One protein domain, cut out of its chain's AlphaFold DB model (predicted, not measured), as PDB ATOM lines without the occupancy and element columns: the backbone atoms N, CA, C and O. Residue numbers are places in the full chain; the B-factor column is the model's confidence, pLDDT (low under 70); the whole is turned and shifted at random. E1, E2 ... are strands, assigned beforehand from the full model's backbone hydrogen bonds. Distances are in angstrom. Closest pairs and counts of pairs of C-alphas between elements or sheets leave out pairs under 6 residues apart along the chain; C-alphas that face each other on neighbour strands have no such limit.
ATOM      1  N   ALA A  32      26.328 -31.170  -0.827       79.88
ATOM      2  CA  ALA A  32      25.007 -30.751  -0.392       79.88
ATOM      3  C   ALA A  32      24.363 -31.882   0.400       79.88
ATOM      4  O   ALA A  32      24.391 -33.033  -0.030       79.88
ATOM      5  N   THR A  33      23.756 -31.558   1.538       85.38
ATOM      6  CA  THR A  33      23.013 -32.541   2.330       85.38
ATOM      7  C   THR A  33      21.563 -32.587   1.861       85.38
ATOM      8  O   THR A  33      20.828 -31.603   1.976       85.38
ATOM      9  N   ALA A  34      21.149 -33.742   1.349       84.06
ATOM     10  CA  ALA A  34      19.762 -34.063   1.053       84.06
ATOM     11  C   ALA A  34      19.188 -34.903   2.199       84.06
ATOM     12  O   ALA A  34      19.771 -35.919   2.572       84.06
ATOM     13  N   GLU A  35      18.040 -34.520   2.750       89.75
ATOM     14  CA  GLU A  35      17.291 -35.387   3.655       89.75
ATOM     15  C   GLU A  35      16.288 -36.212   2.857       89.75
ATOM     16  O   GLU A  35      15.503 -35.674   2.073       89.75
ATOM     17  N   LEU A  36      16.303 -37.520   3.081       90.12
ATOM     18  CA  LEU A  36      15.393 -38.476   2.477       90.12
ATOM     19  C   LEU A  36      14.506 -39.121   3.525       90.12
ATOM     20  O   LEU A  36      14.957 -39.444   4.624       90.12
ATOM     21  N   ARG A  37      13.267 -39.387   3.128       93.25
ATOM     22  CA  ARG A  37      12.315 -40.191   3.880       93.25
ATOM     23  C   ARG A  37      11.742 -41.261   2.978       93.25
ATOM     24  O   ARG A  37      11.187 -40.952   1.922       93.25
ATOM     25  N   VAL A  38      11.838 -42.508   3.420       93.69
ATOM     26  CA  VAL A  38      11.168 -43.632   2.763       93.69
ATOM     27  C   VAL A  38       9.965 -44.016   3.600       93.69
ATOM     28  O   VAL A  38      10.087 -44.303   4.790       93.69
ATOM     29  N   TRP A  39       8.799 -44.015   2.970       95.00
ATOM     30  CA  TRP A  39       7.538 -44.420   3.564       95.00
ATOM     31  C   TRP A  39       7.199 -45.832   3.104       95.00
ATOM     32  O   TRP A  39       7.327 -46.148   1.925       95.00
ATOM     33  N   GLN A  40       6.698 -46.655   4.016       95.81
ATOM     34  CA  GLN A  40       6.138 -47.967   3.719       95.81
ATOM     35  C   GLN A  40       4.735 -48.057   4.306       95.81
ATOM     36  O   GLN A  40       4.508 -47.735   5.478       95.81
ATOM     37  N   ARG A  41       3.776 -48.523   3.510       93.88
ATOM     38  CA  ARG A  41       2.413 -48.749   3.988       93.88
ATOM     39  C   ARG A  41       2.356 -49.982   4.901       93.88
ATOM     40  O   ARG A  41       2.837 -51.051   4.548       93.88
ATOM     41  N   ILE A  42       1.733 -49.864   6.078       93.00
ATOM     42  CA  ILE A  42       1.721 -50.937   7.097       93.00
ATOM     43  C   ILE A  42       0.925 -52.176   6.652       93.00
ATOM     44  O   ILE A  42       1.276 -53.289   7.029       93.00
ATOM     45  N   GLY A  43      -0.124 -52.000   5.844       92.31
ATOM     46  CA  GLY A  43      -0.942 -53.103   5.318       92.31
ATOM     47  C   GLY A  43      -0.470 -53.678   3.980       92.31
ATOM     48  O   GLY A  43      -1.012 -54.686   3.544       92.31
ATOM     49  N   ASP A  44       0.503 -53.036   3.332       93.94
ATOM     50  CA  ASP A  44       1.056 -53.463   2.046       93.94
ATOM     51  C   ASP A  44       2.537 -53.051   1.976       93.94
ATOM     52  O   ASP A  44       2.855 -51.935   1.551       93.94
ATOM     53  N   PRO A  45       3.457 -53.922   2.430       91.38
ATOM     54  CA  PRO A  45       4.881 -53.609   2.492       91.38
ATOM     55  C   PRO A  45       5.537 -53.307   1.138       91.38
ATOM     56  O   PRO A  45       6.675 -52.832   1.138       91.38
ATOM     57  N   LEU A  46       4.860 -53.587   0.017       90.31
ATOM     58  CA  LEU A  46       5.349 -53.306  -1.336       90.31
ATOM     59  C   LEU A  46       5.008 -51.891  -1.806       90.31
ATOM     60  O   LEU A  46       5.621 -51.395  -2.748       90.31
ATOM     61  N   GLN A  47       4.082 -51.212  -1.128       91.25
ATOM     62  CA  GLN A  47       3.793 -49.805  -1.383       91.25
ATOM     63  C   GLN A  47       4.805 -48.924  -0.659       91.25
ATOM     64  O   GLN A  47       4.600 -48.500   0.487       91.25
ATOM     65  N   ILE A  48       5.908 -48.669  -1.362       93.44
ATOM     66  CA  ILE A  48       6.965 -47.755  -0.949       93.44
ATOM     67  C   ILE A  48       6.757 -46.389  -1.589       93.44
ATOM     68  O   ILE A  48       6.353 -46.276  -2.744       93.44
ATOM     69  N   TYR A  49       7.061 -45.342  -0.831       93.44
ATOM     70  CA  TYR A  49       7.107 -43.979  -1.336       93.44
ATOM     71  C   TYR A  49       8.391 -43.299  -0.887       93.44
ATOM     72  O   TYR A  49       8.904 -43.589   0.194       93.44
ATOM     73  N   VAL A  50       8.880 -42.352  -1.679       91.94
ATOM     74  CA  VAL A  50      10.063 -41.555  -1.334       91.94
ATOM     75  C   VAL A  50       9.694 -40.077  -1.293       91.94
ATOM     76  O   VAL A  50       8.950 -39.579  -2.139       91.94
ATOM     77  N   SER A  51      10.214 -39.383  -0.286       90.12
ATOM     78  CA  SER A  51      10.216 -37.925  -0.186       90.12
ATOM     79  C   SER A  51      11.645 -37.443   0.035       90.12
ATOM     80  O   SER A  51      12.429 -38.108   0.713       90.12
ATOM     81  N   ALA A  52      11.972 -36.271  -0.501       86.62
ATOM     82  CA  ALA A  52      13.250 -35.611  -0.273       86.62
ATOM     83  C   ALA A  52      13.040 -34.142   0.107       86.62
ATOM     84  O   ALA A  52      12.006 -33.547  -0.206       86.62
ATOM     85  N   ARG A  53      14.024 -33.553   0.781       84.56
ATOM     86  CA  ARG A  53      14.100 -32.113   1.048       84.56
ATOM     87  C   ARG A  53      15.544 -31.686   1.301       84.56
ATOM     88  O   ARG A  53      16.404 -32.514   1.581       84.56
ATOM     89  N   HIS A  54      15.800 -30.383   1.253       83.00
ATOM     90  CA  HIS A  54      17.015 -29.821   1.847       83.00
ATOM     91  C   HIS A  54      16.878 -29.759   3.381       83.00
ATOM     92  O   HIS A  54      15.759 -29.746   3.892       83.00
ATOM     93  N   GLU A  55      17.995 -29.658   4.106       79.88
ATOM     94  CA  GLU A  55      18.069 -29.672   5.586       79.88
ATOM     95  C   GLU A  55      17.091 -28.698   6.287       79.88
ATOM     96  O   GLU A  55      16.550 -28.985   7.350       79.88
ATOM     97  N   ALA A  56      16.789 -27.553   5.663       76.75
ATOM     98  CA  ALA A  56      15.868 -26.540   6.198       76.75
ATOM     99  C   ALA A  56      14.460 -26.558   5.559       76.75
ATOM    100  O   ALA A  56      13.647 -25.669   5.822       76.75
ATOM    101  N   GLY A  57      14.177 -27.528   4.688       74.56
ATOM    102  CA  GLY A  57      12.951 -27.601   3.896       74.56
ATOM    103  C   GLY A  57      11.788 -28.278   4.619       74.56
ATOM    104  O   GLY A  57      11.940 -28.920   5.659       74.56
ATOM    105  N   SER A  58      10.590 -28.185   4.045       76.38
ATOM    106  CA  SER A  58       9.448 -29.007   4.460       76.38
ATOM    107  C   SER A  58       9.425 -30.315   3.666       76.38
ATOM    108  O   SER A  58       9.761 -30.333   2.488       76.38
ATOM    109  N   TRP A  59       8.961 -31.410   4.275       68.75
ATOM    110  CA  TRP A  59       8.711 -32.675   3.562       68.75
ATOM    111  C   TRP A  59       7.631 -32.556   2.476       68.75
ATOM    112  O   TRP A  59       7.546 -33.405   1.598       68.75
ATOM    113  N   ALA A  60       6.817 -31.496   2.515       59.12
ATOM    114  CA  ALA A  60       5.806 -31.221   1.499       59.12
ATOM    115  C   ALA A  60       6.395 -30.741   0.156       59.12
ATOM    116  O   ALA A  60       5.662 -30.659  -0.823       59.12
ATOM    117  N   THR A  61       7.686 -30.397   0.105       51.16
ATOM    118  CA  THR A  61       8.261 -29.626  -1.008       51.16
ATOM    119  C   THR A  61       8.508 -30.447  -2.280       51.16
ATOM    120  O   THR A  61       8.425 -29.879  -3.361       51.16
ATOM    121  N   LEU A  62       8.752 -31.761  -2.186       55.97
ATOM    122  CA  LEU A  62       8.996 -32.635  -3.356       55.97
ATOM    123  C   LEU A  62       7.941 -33.743  -3.536       55.97
ATOM    124  O   LEU A  62       8.062 -34.588  -4.418       55.97
ATOM    125  N   GLY A  63       6.885 -33.731  -2.717       59.69
ATOM    126  CA  GLY A  63       5.818 -34.728  -2.760       59.69
ATOM    127  C   GLY A  63       6.198 -36.095  -2.176       59.69
ATOM    128  O   GLY A  63       7.285 -36.321  -1.638       59.69
ATOM    129  N   THR A  64       5.239 -37.016  -2.237       74.62
ATOM    130  CA  THR A  64       5.387 -38.417  -1.828       74.62
ATOM    131  C   THR A  64       5.199 -39.257  -3.081       74.62
ATOM    132  O   THR A  64       4.070 -39.467  -3.522       74.62
ATOM    133  N   ILE A  65       6.307 -39.665  -3.700       85.44
ATOM    134  CA  ILE A  65       6.285 -40.317  -5.013       85.44
ATOM    135  C   ILE A  65       6.216 -41.833  -4.800       85.44
ATOM    136  O   ILE A  65       7.071 -42.357  -4.079       85.44
ATOM    137  N   PRO A  66       5.219 -42.543  -5.367       88.06
ATOM    138  CA  PRO A  66       5.169 -43.998  -5.297       88.06
ATOM    139  C   PRO A  66       6.369 -44.598  -6.032       88.06
ATOM    140  O   PRO A  66       6.679 -44.201  -7.154       88.06
ATOM    141  N   LEU A  67       7.025 -45.563  -5.398       90.12
ATOM    142  CA  LEU A  67       8.172 -46.273  -5.941       90.12
ATOM    143  C   LEU A  67       7.833 -47.756  -6.072       90.12
ATOM    144  O   LEU A  67       7.698 -48.460  -5.069       90.12
ATOM    145  N   ALA A  68       7.705 -48.225  -7.312       90.56
ATOM    146  CA  ALA A  68       7.550 -49.645  -7.593       90.56
ATOM    147  C   ALA A  68       8.868 -50.378  -7.302       90.56
ATOM    148  O   ALA A  68       9.931 -49.947  -7.744       90.56
ATOM    149  N   LEU A  69       8.793 -51.478  -6.549       91.38
ATOM    150  CA  LEU A  69       9.919 -52.385  -6.314       91.38
ATOM    151  C   LEU A  69       9.810 -53.594  -7.253       91.38
ATOM    152  O   LEU A  69       9.606 -54.721  -6.804       91.38
ATOM    153  N   ASP A  70       9.861 -53.326  -8.553       88.00
ATOM    154  CA  ASP A  70       9.566 -54.262  -9.644       88.00
ATOM    155  C   ASP A  70      10.795 -55.019 -10.170       88.00
ATOM    156  O   ASP A  70      10.667 -55.882 -11.036       88.00
ATOM    157  N   ARG A  71      11.987 -54.727  -9.643       92.31
ATOM    158  CA  ARG A  71      13.233 -55.398 -10.033       92.31
ATOM    159  C   ARG A  71      13.786 -56.211  -8.887       92.31
ATOM    160  O   ARG A  71      13.707 -55.791  -7.737       92.31
ATOM    161  N   GLU A  72      14.436 -57.323  -9.200       92.94
ATOM    162  CA  GLU A  72      15.185 -58.122  -8.233       92.94
ATOM    163  C   GLU A  72      16.684 -58.052  -8.520       92.94
ATOM    164  O   GLU A  72      17.124 -57.823  -9.649       92.94
ATOM    165  N   ASN A  73      17.496 -58.166  -7.473       91.62
ATOM    166  CA  ASN A  73      18.935 -58.301  -7.647       91.62
ATOM    167  C   ASN A  73      19.278 -59.734  -8.093       91.62
ATOM    168  O   ASN A  73      18.519 -60.662  -7.836       91.62
ATOM    169  N   SER A  74      20.460 -59.940  -8.680       88.00
ATOM    170  CA  SER A  74      20.865 -61.249  -9.229       88.00
ATOM    171  C   SER A  74      20.900 -62.397  -8.210       88.00
ATOM    172  O   SER A  74      20.896 -63.561  -8.587       88.00
ATOM    173  N   SER A  75      20.927 -62.101  -6.906       90.38
ATOM    174  CA  SER A  75      20.862 -63.121  -5.853       90.38
ATOM    175  C   SER A  75      19.441 -63.431  -5.363       90.38
ATOM    176  O   SER A  75      19.309 -64.174  -4.389       90.38
ATOM    177  N   GLY A  76      18.398 -62.806  -5.926       91.50
ATOM    178  CA  GLY A  76      16.999 -62.956  -5.493       91.50
ATOM    179  C   GLY A  76      16.767 -62.603  -4.017       91.50
ATOM    180  O   GLY A  76      15.843 -63.088  -3.372       91.50
ATOM    181  N   THR A  77      17.667 -61.822  -3.415       94.94
ATOM    182  CA  THR A  77      17.634 -61.499  -1.977       94.94
ATOM    183  C   THR A  77      16.957 -60.159  -1.725       94.94
ATOM    184  O   THR A  77      16.354 -59.945  -0.667       94.94
ATOM    185  N   PHE A  78      17.053 -59.263  -2.702       94.25
ATOM    186  CA  PHE A  78      16.513 -57.920  -2.655       94.25
ATOM    187  C   PHE A  78      15.660 -57.665  -3.882       94.25
ATOM    188  O   PHE A  78      16.045 -58.018  -4.994       94.25
ATOM    189  N   ARG A  79      14.562 -56.953  -3.666       95.12
ATOM    190  CA  ARG A  79      13.887 -56.198  -4.714       95.12
ATOM    191  C   ARG A  79      14.225 -54.724  -4.590       95.12
ATOM    192  O   ARG A  79      14.566 -54.269  -3.498       95.12
ATOM    193  N   TYR A  80      14.173 -53.985  -5.682       95.94
ATOM    194  CA  TYR A  80      14.498 -52.570  -5.680       95.94
ATOM    195  C   TYR A  80      13.723 -51.789  -6.735       95.94
ATOM    196  O   TYR A  80      13.233 -52.351  -7.711       95.94
ATOM    197  N   GLY A  81      13.639 -50.481  -6.509       94.00
ATOM    198  CA  GLY A  81      13.113 -49.496  -7.445       94.00
ATOM    199  C   GLY A  81      14.060 -48.304  -7.542       94.00
ATOM    200  O   GLY A  81      14.711 -47.952  -6.553       94.00
ATOM    201  N   ASP A  82      14.118 -47.693  -8.724       93.56
ATOM    202  CA  ASP A  82      14.945 -46.518  -9.015       93.56
ATOM    203  C   ASP A  82      14.071 -45.275  -9.209       93.56
ATOM    204  O   ASP A  82      13.009 -45.347  -9.827       93.56
ATOM    205  N   ILE A  83      14.528 -44.124  -8.719       92.06
ATOM    206  CA  ILE A  83      13.859 -42.835  -8.913       92.06
ATOM    207  C   ILE A  83      14.877 -41.700  -9.010       92.06
ATOM    208  O   ILE A  83      15.870 -41.685  -8.287       92.06
ATOM    209  N   SER A  84      14.624 -40.727  -9.881       89.75
ATOM    210  CA  SER A  84      15.401 -39.487  -9.954       89.75
ATOM    211  C   SER A  84      14.663 -38.377  -9.220       89.75
ATOM    212  O   SER A  84      13.478 -38.159  -9.466       89.75
ATOM    213  N   LEU A  85      15.356 -37.689  -8.317       85.31
ATOM    214  CA  LEU A  85      14.812 -36.578  -7.545       85.31
ATOM    215  C   LEU A  85      15.604 -35.303  -7.812       85.31
ATOM    216  O   LEU A  85      16.828 -35.292  -7.694       85.31
ATOM    217  N   GLU A  86      14.887 -34.218  -8.086       85.25
ATOM    218  CA  GLU A  86      15.435 -32.864  -8.064       85.25
ATOM    219  C   GLU A  86      15.569 -32.400  -6.613       85.25
ATOM    220  O   GLU A  86      14.575 -32.115  -5.942       85.25
ATOM    221  N   VAL A  87      16.796 -32.334  -6.104       78.00
ATOM    222  CA  VAL A  87      17.071 -31.891  -4.739       78.00
ATOM    223  C   VAL A  87      17.482 -30.418  -4.758       78.00
ATOM    224  O   VAL A  87      18.509 -30.085  -5.353       78.00
ATOM    225  N   PRO A  88      16.737 -29.517  -4.095       75.00
ATOM    226  CA  PRO A  88      17.150 -28.128  -3.959       75.00
ATOM    227  C   PRO A  88      18.422 -28.029  -3.114       75.00
ATOM    228  O   PRO A  88      18.529 -28.615  -2.038       75.00
ATOM    229  N   LEU A  89      19.382 -27.250  -3.593       76.12
ATOM    230  CA  LEU A  89      20.608 -26.928  -2.880       76.12
ATOM    231  C   LEU A  89      20.346 -25.807  -1.869       76.12
ATOM    232  O   LEU A  89      19.492 -24.942  -2.077       76.12
ATOM    233  N   ALA A  90      21.125 -25.769  -0.785       70.19
ATOM    234  CA  ALA A  90      20.989 -24.769   0.280       70.19
ATOM    235  C   ALA A  90      21.100 -23.305  -0.208       70.19
ATOM    236  O   ALA A  90      20.643 -22.392   0.478       70.19
ATOM    237  N   SER A  91      21.663 -23.069  -1.399       71.56
ATOM    238  CA  SER A  91      21.734 -21.757  -2.054       71.56
ATOM    239  C   SER A  91      20.399 -21.272  -2.650       71.56
ATOM    240  O   SER A  91      20.343 -20.176  -3.204       71.56
ATOM    241  N   GLY A  92      19.319 -22.050  -2.522       64.12
ATOM    242  CA  GLY A  92      17.929 -21.619  -2.704       64.12
ATOM    243  C   GLY A  92      17.425 -21.533  -4.148       64.12
ATOM    244  O   GLY A  92      16.217 -21.583  -4.346       64.12
ATOM    245  N   ASN A  93      18.315 -21.463  -5.142       73.75
ATOM    246  CA  ASN A  93      17.950 -21.329  -6.564       73.75
ATOM    247  C   ASN A  93      18.544 -22.411  -7.478       73.75
ATOM    248  O   ASN A  93      18.342 -22.360  -8.687       73.75
ATOM    249  N   LEU A  94      19.305 -23.353  -6.930       78.31
ATOM    250  CA  LEU A  94      19.890 -24.447  -7.698       78.31
ATOM    251  C   LEU A  94      19.258 -25.756  -7.243       78.31
ATOM    252  O   LEU A  94      19.088 -25.962  -6.042       78.31
ATOM    253  N   THR A  95      18.933 -26.630  -8.187       82.88
ATOM    254  CA  THR A  95      18.614 -28.033  -7.921       82.88
ATOM    255  C   THR A  95      19.733 -28.910  -8.468       82.88
ATOM    256  O   THR A  95      20.512 -28.490  -9.325       82.88
ATOM    257  N   THR A  96      19.862 -30.108  -7.916       82.94
ATOM    258  CA  THR A  96      20.693 -31.167  -8.484       82.94
ATOM    259  C   THR A  96      19.866 -32.435  -8.599       82.94
ATOM    260  O   THR A  96      19.075 -32.742  -7.703       82.94
ATOM    261  N   THR A  97      20.049 -33.176  -9.686       85.75
ATOM    262  CA  THR A  97      19.383 -34.457  -9.889       85.75
ATOM    263  C   THR A  97      20.160 -35.552  -9.163       85.75
ATOM    264  O   THR A  97      21.323 -35.836  -9.464       85.75
ATOM    265  N   VAL A  98      19.504 -36.201  -8.206       84.31
ATOM    266  CA  VAL A  98      20.032 -37.374  -7.504       84.31
ATOM    267  C   VAL A  98      19.243 -38.592  -7.944       84.31
ATOM    268  O   VAL A  98      18.016 -38.610  -7.858       84.31
ATOM    269  N   GLU A  99      19.936 -39.634  -8.389       89.12
ATOM    270  CA  GLU A  99      19.318 -40.936  -8.604       89.12
ATOM    271  C   GLU A  99      19.361 -41.733  -7.309       89.12
ATOM    272  O   GLU A  99      20.427 -41.932  -6.723       89.12
ATOM    273  N   LEU A 100      18.200 -42.197  -6.870       89.75
ATOM    274  CA  LEU A 100      18.021 -43.029  -5.698       89.75
ATOM    275  C   LEU A 100      17.600 -44.428  -6.103       89.75
ATOM    276  O   LEU A 100      16.794 -44.612  -7.009       89.75
ATOM    277  N   ARG A 101      18.097 -45.402  -5.352       93.38
ATOM    278  CA  ARG A 101      17.639 -46.782  -5.380       93.38
ATOM    279  C   ARG A 101      17.223 -47.193  -3.983       93.38
ATOM    280  O   ARG A 101      18.031 -47.126  -3.054       93.38
ATOM    281  N   VAL A 102      15.981 -47.635  -3.840       93.69
ATOM    282  CA  VAL A 102      15.480 -48.204  -2.587       93.69
ATOM    283  C   VAL A 102      15.455 -49.710  -2.735       93.69
ATOM    284  O   VAL A 102      14.804 -50.235  -3.630       93.69
ATOM    285  N   TRP A 103      16.168 -50.395  -1.853       95.06
ATOM    286  CA  TRP A 103      16.223 -51.845  -1.780       95.06
ATOM    287  C   TRP A 103      15.349 -52.326  -0.630       95.06
ATOM    288  O   TRP A 103      15.406 -51.771   0.465       95.06
ATOM    289  N   GLN A 104      14.607 -53.402  -0.844       95.81
ATOM    290  CA  GLN A 104      13.867 -54.118   0.185       95.81
ATOM    291  C   GLN A 104      14.272 -55.585   0.160       95.81
ATOM    292  O   GLN A 104      14.299 -56.223  -0.895       95.81
ATOM    293  N   ARG A 105      14.572 -56.146   1.328       95.06
ATOM    294  CA  ARG A 105      14.882 -57.569   1.441       95.06
ATOM    295  C   ARG A 105      13.614 -58.415   1.293       95.06
ATOM    296  O   ARG A 105      12.642 -58.208   2.010       95.06
ATOM    297  N   ILE A 106      13.644 -59.419   0.418       92.75
ATOM    298  CA  ILE A 106      12.463 -60.239   0.073       92.75
ATOM    299  C   ILE A 106      11.963 -61.072   1.267       92.75
ATOM    300  O   ILE A 106      10.761 -61.223   1.461       92.75
ATOM    301  N   GLY A 107      12.871 -61.569   2.112       93.25
ATOM    302  CA  GLY A 107      12.524 -62.346   3.313       93.25
ATOM    303  C   GLY A 107      12.245 -61.522   4.576       93.25
ATOM    304  O   GLY A 107      11.844 -62.090   5.587       93.25
ATOM    305  N   ASP A 108      12.487 -60.209   4.544       95.38
ATOM    306  CA  ASP A 108      12.227 -59.299   5.664       95.38
ATOM    307  C   ASP A 108      11.890 -57.902   5.113       95.38
ATOM    308  O   ASP A 108      12.785 -57.064   4.964       95.38
ATOM    309  N   PRO A 109      10.610 -57.637   4.790       91.88
ATOM    310  CA  PRO A 109      10.184 -56.386   4.161       91.88
ATOM    311  C   PRO A 109      10.457 -55.120   4.984       91.88
ATOM    312  O   PRO A 109      10.293 -54.017   4.458       91.88
ATOM    313  N   LEU A 110      10.841 -55.261   6.259       92.12
ATOM    314  CA  LEU A 110      11.221 -54.151   7.135       92.12
ATOM    315  C   LEU A 110      12.694 -53.755   6.983       92.12
ATOM    316  O   LEU A 110      13.086 -52.681   7.436       92.12
ATOM    317  N   GLN A 111      13.510 -54.592   6.337       94.06
ATOM    318  CA  GLN A 111      14.891 -54.269   6.000       94.06
ATOM    319  C   GLN A 111      14.932 -53.514   4.676       94.06
ATOM    320  O   GLN A 111      15.055 -54.108   3.598       94.06
ATOM    321  N   ILE A 112      14.827 -52.190   4.787       93.12
ATOM    322  CA  ILE A 112      15.012 -51.260   3.677       93.12
ATOM    323  C   ILE A 112      16.433 -50.704   3.689       93.12
ATOM    324  O   ILE A 112      16.992 -50.396   4.742       93.12
ATOM    325  N   TYR A 113      17.003 -50.547   2.500       93.56
ATOM    326  CA  TYR A 113      18.269 -49.863   2.289       93.56
ATOM    327  C   TYR A 113      18.115 -48.813   1.201       93.56
ATOM    328  O   TYR A 113      17.348 -48.996   0.258       93.56
ATOM    329  N   VAL A 114      18.875 -47.729   1.298       91.19
ATOM    330  CA  VAL A 114      18.893 -46.680   0.273       91.19
ATOM    331  C   VAL A 114      20.291 -46.586  -0.324       91.19
ATOM    332  O   VAL A 114      21.297 -46.747   0.366       91.19
ATOM    333  N   SER A 115      20.362 -46.378  -1.632       89.25
ATOM    334  CA  SER A 115      21.579 -46.028  -2.362       89.25
ATOM    335  C   SER A 115      21.310 -44.790  -3.201       89.25
ATOM    336  O   SER A 115      20.184 -44.580  -3.643       89.25
ATOM    337  N   ALA A 116      22.338 -43.980  -3.422       85.62
ATOM    338  CA  ALA A 116      22.220 -42.749  -4.183       85.62
ATOM    339  C   ALA A 116      23.450 -42.511  -5.051       85.62
ATOM    340  O   ALA A 116      24.556 -42.909  -4.673       85.62
ATOM    341  N   ARG A 117      23.259 -41.852  -6.193       84.31
ATOM    342  CA  ARG A 117      24.334 -41.386  -7.072       84.31
ATOM    343  C   ARG A 117      23.940 -40.104  -7.807       84.31
ATOM    344  O   ARG A 117      22.764 -39.779  -7.928       84.31
ATOM    345  N   HIS A 118      24.940 -39.404  -8.330       82.38
ATOM    346  CA  HIS A 118      24.748 -38.328  -9.304       82.38
ATOM    347  C   HIS A 118      24.419 -38.912 -10.696       82.38
ATOM    348  O   HIS A 118      24.857 -40.026 -10.990       82.38
ATOM    349  N   GLU A 119      23.717 -38.166 -11.561       71.75
ATOM    350  CA  GLU A 119      23.188 -38.611 -12.875       71.75
ATOM    351  C   GLU A 119      24.241 -39.246 -13.818       71.75
ATOM    352  O   GLU A 119      23.919 -40.093 -14.645       71.75
ATOM    353  N   ALA A 120      25.525 -38.919 -13.647       66.94
ATOM    354  CA  ALA A 120      26.645 -39.475 -14.423       66.94
ATOM    355  C   ALA A 120      27.609 -40.361 -13.604       66.94
ATOM    356  O   ALA A 120      28.676 -40.749 -14.083       66.94
ATOM    357  N   GLY A 121      27.279 -40.650 -12.345       69.12
ATOM    358  CA  GLY A 121      28.111 -41.451 -11.453       69.12
ATOM    359  C   GLY A 121      27.919 -42.956 -11.654       69.12
ATOM    360  O   GLY A 121      26.843 -43.443 -12.014       69.12
ATOM    361  N   SER A 122      28.948 -43.742 -11.335       68.06
ATOM    362  CA  SER A 122      28.709 -45.141 -10.974       68.06
ATOM    363  C   SER A 122      27.837 -45.183  -9.713       68.06
ATOM    364  O   SER A 122      27.862 -44.244  -8.915       68.06
ATOM    365  N   TRP A 123      27.090 -46.271  -9.500       65.88
ATOM    366  CA  TRP A 123      26.507 -46.585  -8.189       65.88
ATOM    367  C   TRP A 123      27.644 -46.873  -7.193       65.88
ATOM    368  O   TRP A 123      27.866 -48.008  -6.791       65.88
ATOM    369  N   ASN A 124      28.433 -45.858  -6.853       49.19
ATOM    370  CA  ASN A 124      29.310 -45.901  -5.703       49.19
ATOM    371  C   ASN A 124      28.444 -45.545  -4.515       49.19
ATOM    372  O   ASN A 124      27.942 -44.432  -4.392       49.19
ATOM    373  N   THR A 125      28.221 -46.550  -3.687       49.31
ATOM    374  CA  THR A 125      27.402 -46.477  -2.497       49.31
ATOM    375  C   THR A 125      27.867 -45.312  -1.631       49.31
ATOM    376  O   THR A 125      28.928 -45.382  -1.013       49.31
ATOM    377  N   LEU A 126      27.027 -44.287  -1.488       49.34
ATOM    378  CA  LEU A 126      27.046 -43.361  -0.348       49.34
ATOM    379  C   LEU A 126      26.654 -44.092   0.963       49.34
ATOM    380  O   LEU A 126      25.912 -43.579   1.790       49.34
ATOM    381  N   GLY A 127      27.142 -45.327   1.142       51.78
ATOM    382  CA  GLY A 127      26.675 -46.311   2.112       51.78
ATOM    383  C   GLY A 127      25.384 -47.000   1.662       51.78
ATOM    384  O   GLY A 127      24.424 -46.358   1.255       51.78
ATOM    385  N   THR A 128      25.332 -48.332   1.736       62.06
ATOM    386  CA  THR A 128      24.048 -49.043   1.815       62.06
ATOM    387  C   THR A 128      23.550 -48.793   3.232       62.06
ATOM    388  O   THR A 128      23.913 -49.527   4.150       62.06
ATOM    389  N   ILE A 129      22.833 -47.690   3.445       72.44
ATOM    390  CA  ILE A 129      22.395 -47.306   4.788       72.44
ATOM    391  C   ILE A 129      21.154 -48.142   5.112       72.44
ATOM    392  O   ILE A 129      20.146 -47.989   4.414       72.44
ATOM    393  N   PRO A 130      21.197 -49.046   6.115       84.12
ATOM    394  CA  PRO A 130      19.981 -49.672   6.607       84.12
ATOM    395  C   PRO A 130      19.088 -48.571   7.162       84.12
ATOM    396  O   PRO A 130      19.503 -47.807   8.034       84.12
ATOM    397  N   LEU A 131      17.877 -48.477   6.631       86.50
ATOM    398  CA  LEU A 131      16.918 -47.462   7.013       86.50
ATOM    399  C   LEU A 131      15.913 -48.083   7.988       86.50
ATOM    400  O   LEU A 131      15.047 -48.849   7.554       86.50
ATOM    401  N   PRO A 132      16.018 -47.809   9.301       88.06
ATOM    402  CA  PRO A 132      15.037 -48.305  10.249       88.06
ATOM    403  C   PRO A 132      13.690 -47.640   9.960       88.06
ATOM    404  O   PRO A 132      13.569 -46.420   9.979       88.06
ATOM    405  N   LEU A 133      12.670 -48.453   9.687       89.69
ATOM    406  CA  LEU A 133      11.286 -47.996   9.565       89.69
ATOM    407  C   LEU A 133      10.594 -48.013  10.935       89.69
ATOM    408  O   LEU A 133       9.587 -48.697  11.126       89.69
ATOM    409  N   ASP A 134      11.195 -47.338  11.911       89.62
ATOM    410  CA  ASP A 134      10.805 -47.376  13.323       89.62
ATOM    411  C   ASP A 134       9.814 -46.273  13.723       89.62
ATOM    412  O   ASP A 134       9.281 -46.292  14.836       89.62
ATOM    413  N   GLN A 135       9.519 -45.337  12.818       94.44
ATOM    414  CA  GLN A 135       8.539 -44.281  13.042       94.44
ATOM    415  C   GLN A 135       7.220 -44.614  12.359       94.44
ATOM    416  O   GLN A 135       7.192 -45.024  11.204       94.44
ATOM    417  N   GLU A 136       6.106 -44.366  13.043       94.31
ATOM    418  CA  GLU A 136       4.765 -44.509  12.479       94.31
ATOM    419  C   GLU A 136       4.073 -43.152  12.351       94.31
ATOM    420  O   GLU A 136       4.222 -42.237  13.166       94.31
ATOM    421  N   THR A 137       3.287 -43.008  11.290       91.62
ATOM    422  CA  THR A 137       2.377 -41.872  11.130       91.62
ATOM    423  C   THR A 137       1.267 -41.923  12.176       91.62
ATOM    424  O   THR A 137       0.844 -42.992  12.602       91.62
ATOM    425  N   LYS A 138       0.717 -40.760  12.553       91.81
ATOM    426  CA  LYS A 138      -0.387 -40.681  13.535       91.81
ATOM    427  C   LYS A 138      -1.622 -41.502  13.143       91.81
ATOM    428  O   LYS A 138      -2.381 -41.893  14.020       91.81
ATOM    429  N   SER A 139      -1.841 -41.725  11.847       92.81
ATOM    430  CA  SER A 139      -2.947 -42.543  11.342       92.81
ATOM    431  C   SER A 139      -2.671 -44.049  11.397       92.81
ATOM    432  O   SER A 139      -3.578 -44.825  11.107       92.81
ATOM    433  N   GLY A 140      -1.437 -44.473  11.695       93.75
ATOM    434  CA  GLY A 140      -1.008 -45.873  11.612       93.75
ATOM    435  C   GLY A 140      -1.023 -46.434  10.186       93.75
ATOM    436  O   GLY A 140      -0.997 -47.644   9.991       93.75
ATOM    437  N   THR A 141      -1.124 -45.579   9.162       93.50
ATOM    438  CA  THR A 141      -1.205 -46.031   7.761       93.50
ATOM    439  C   THR A 141       0.177 -46.333   7.194       93.50
ATOM    440  O   THR A 141       0.352 -47.296   6.446       93.50
ATOM    441  N   PHE A 142       1.157 -45.519   7.577       94.06
ATOM    442  CA  PHE A 142       2.536 -45.617   7.119       94.06
ATOM    443  C   PHE A 142       3.494 -45.716   8.293       94.06
ATOM    444  O   PHE A 142       3.295 -45.049   9.314       94.06
ATOM    445  N   ARG A 143       4.563 -46.472   8.070       95.38
ATOM    446  CA  ARG A 143       5.824 -46.352   8.794       95.38
ATOM    447  C   ARG A 143       6.863 -45.682   7.903       95.38
ATOM    448  O   ARG A 143       6.725 -45.716   6.680       95.38
ATOM    449  N   TYR A 144       7.868 -45.055   8.487       95.81
ATOM    450  CA  TYR A 144       8.915 -44.385   7.730       95.81
ATOM    451  C   TYR A 144      10.243 -44.381   8.474       95.81
ATOM    452  O   TYR A 144      10.291 -44.561   9.691       95.81
ATOM    453  N   GLY A 145      11.308 -44.170   7.709       94.44
ATOM    454  CA  GLY A 145      12.648 -43.910   8.211       94.44
ATOM    455  C   GLY A 145      13.263 -42.730   7.470       94.44
ATOM    456  O   GLY A 145      12.986 -42.529   6.283       94.44
ATOM    457  N   ASP A 146      14.094 -41.971   8.180       93.56
ATOM    458  CA  ASP A 146      14.786 -40.794   7.658       93.56
ATOM    459  C   ASP A 146      16.284 -41.075   7.529       93.56
ATOM    460  O   ASP A 146      16.882 -41.748   8.370       93.56
ATOM    461  N   THR A 147      16.907 -40.544   6.482       91.50
ATOM    462  CA  THR A 147      18.363 -40.563   6.324       91.50
ATOM    463  C   THR A 147      18.847 -39.291   5.646       91.50
ATOM    464  O   THR A 147      18.090 -38.620   4.945       91.50
ATOM    465  N   SER A 148      20.111 -38.950   5.858       89.62
ATOM    466  CA  SER A 148      20.763 -37.816   5.211       89.62
ATOM    467  C   SER A 148      21.809 -38.344   4.244       89.62
ATOM    468  O   SER A 148      22.603 -39.216   4.593       89.62
ATOM    469  N   LEU A 149      21.807 -37.809   3.031       84.56
ATOM    470  CA  LEU A 149      22.781 -38.121   2.003       84.56
ATOM    471  C   LEU A 149      23.633 -36.896   1.721       84.56
ATOM    472  O   LEU A 149      23.109 -35.829   1.409       84.56
ATOM    473  N   GLU A 150      24.947 -37.074   1.769       85.25
ATOM    474  CA  GLU A 150      25.876 -36.093   1.225       85.25
ATOM    475  C   GLU A 150      26.000 -36.315  -0.280       85.25
ATOM    476  O   GLU A 150      26.529 -37.324  -0.746       85.25
ATOM    477  N   VAL A 151      25.483 -35.370  -1.053       75.19
ATOM    478  CA  VAL A 151      25.561 -35.362  -2.508       75.19
ATOM    479  C   VAL A 151      26.776 -34.521  -2.889       75.19
ATOM    480  O   VAL A 151      26.765 -33.310  -2.646       75.19
ATOM    481  N   PRO A 152      27.837 -35.106  -3.466       76.69
ATOM    482  CA  PRO A 152      28.942 -34.312  -3.977       76.69
ATOM    483  C   PRO A 152      28.419 -33.421  -5.106       76.69
ATOM    484  O   PRO A 152      27.881 -33.914  -6.098       76.69
ATOM    485  N   LEU A 153      28.557 -32.105  -4.952       73.81
ATOM    486  CA  LEU A 153      28.324 -31.182  -6.054       73.81
ATOM    487  C   LEU A 153      29.537 -31.288  -6.965       73.81
ATOM    488  O   LEU A 153      30.674 -31.155  -6.509       73.81
TER     489      LEU A 153
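This is residues 32 to 153 of the 547 residues of an uncharacterized protein of Gammaproteobacteria bacterium (UniProt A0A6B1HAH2). Two strongly twisted four-stranded sheets lie face to face as a flattened sandwich, their strands crossed at 27 degrees. The sandwich is nearly closed along both sides, where short E3 comes beside E4 and short E7 beside E8. The printed part has 122 residues with no named helix and eight named strands, E1 to E8 in chain order; the sheets run E4 E5 E6 E7 and E3 E2 E1 E8, their long strands antiparallel. The class is all strand; the whole is compact, with a radius of gyration of the C-alphas of 14.0 A, and flat, spanning 41 by 37 by 19 A.

One sheet holds E4, residues 78 to 88, 29.8 A; E5, 95 to 105, 31.2 A; E6, 108 to 118, 28.6 A; and E7, 129 to 131. The other holds E1, residues 32 to 41, 29.2 A, from C-alpha 32 at (25.007, -30.751, -0.392); E2, 44 to 54, 28.5 A; E3, 65 to 67; and E8, 142 to 152, 30.8 A, ending at C-alpha 152 (28.942, -34.312, -3.977). E2 bends by 57 degrees at residue 47, E4 by 50 at 84 and E6 by 56 at 111.

E4 to E7 form a meander, each strand the antiparallel neighbour of the one before. N 83 and O 100 of E4 and E5 are 2.9 A apart, N 101 and O 115 of E5 and E6 2.8 A, and N 131 and O 112 of E7 and E6 2.8 A, within hydrogen-bond range. In the other sheet, antiparallel E1 and E8 have N 36 and O 147 at 2.8 A, and the hairpin E1 and E2 has N 37 and O 51 at 2.9 A. E3 and E2 meet only at a point, C-alphas 66 and 49 facing each other at 4.4 A. Between the sheets, the closest C-alphas of E3 and E4 are Leu 67 and Gly 81, 6.1 A; of E7 and E8, Leu 131 and Gly 145, 5.7 A.

The C-alphas of Asn 93 and Gly 107 are farthest apart, 42.5 A. The printed part has no cut and no long link. Confidence is under 70 at residues 59 to 63, 92 and 120 to 128.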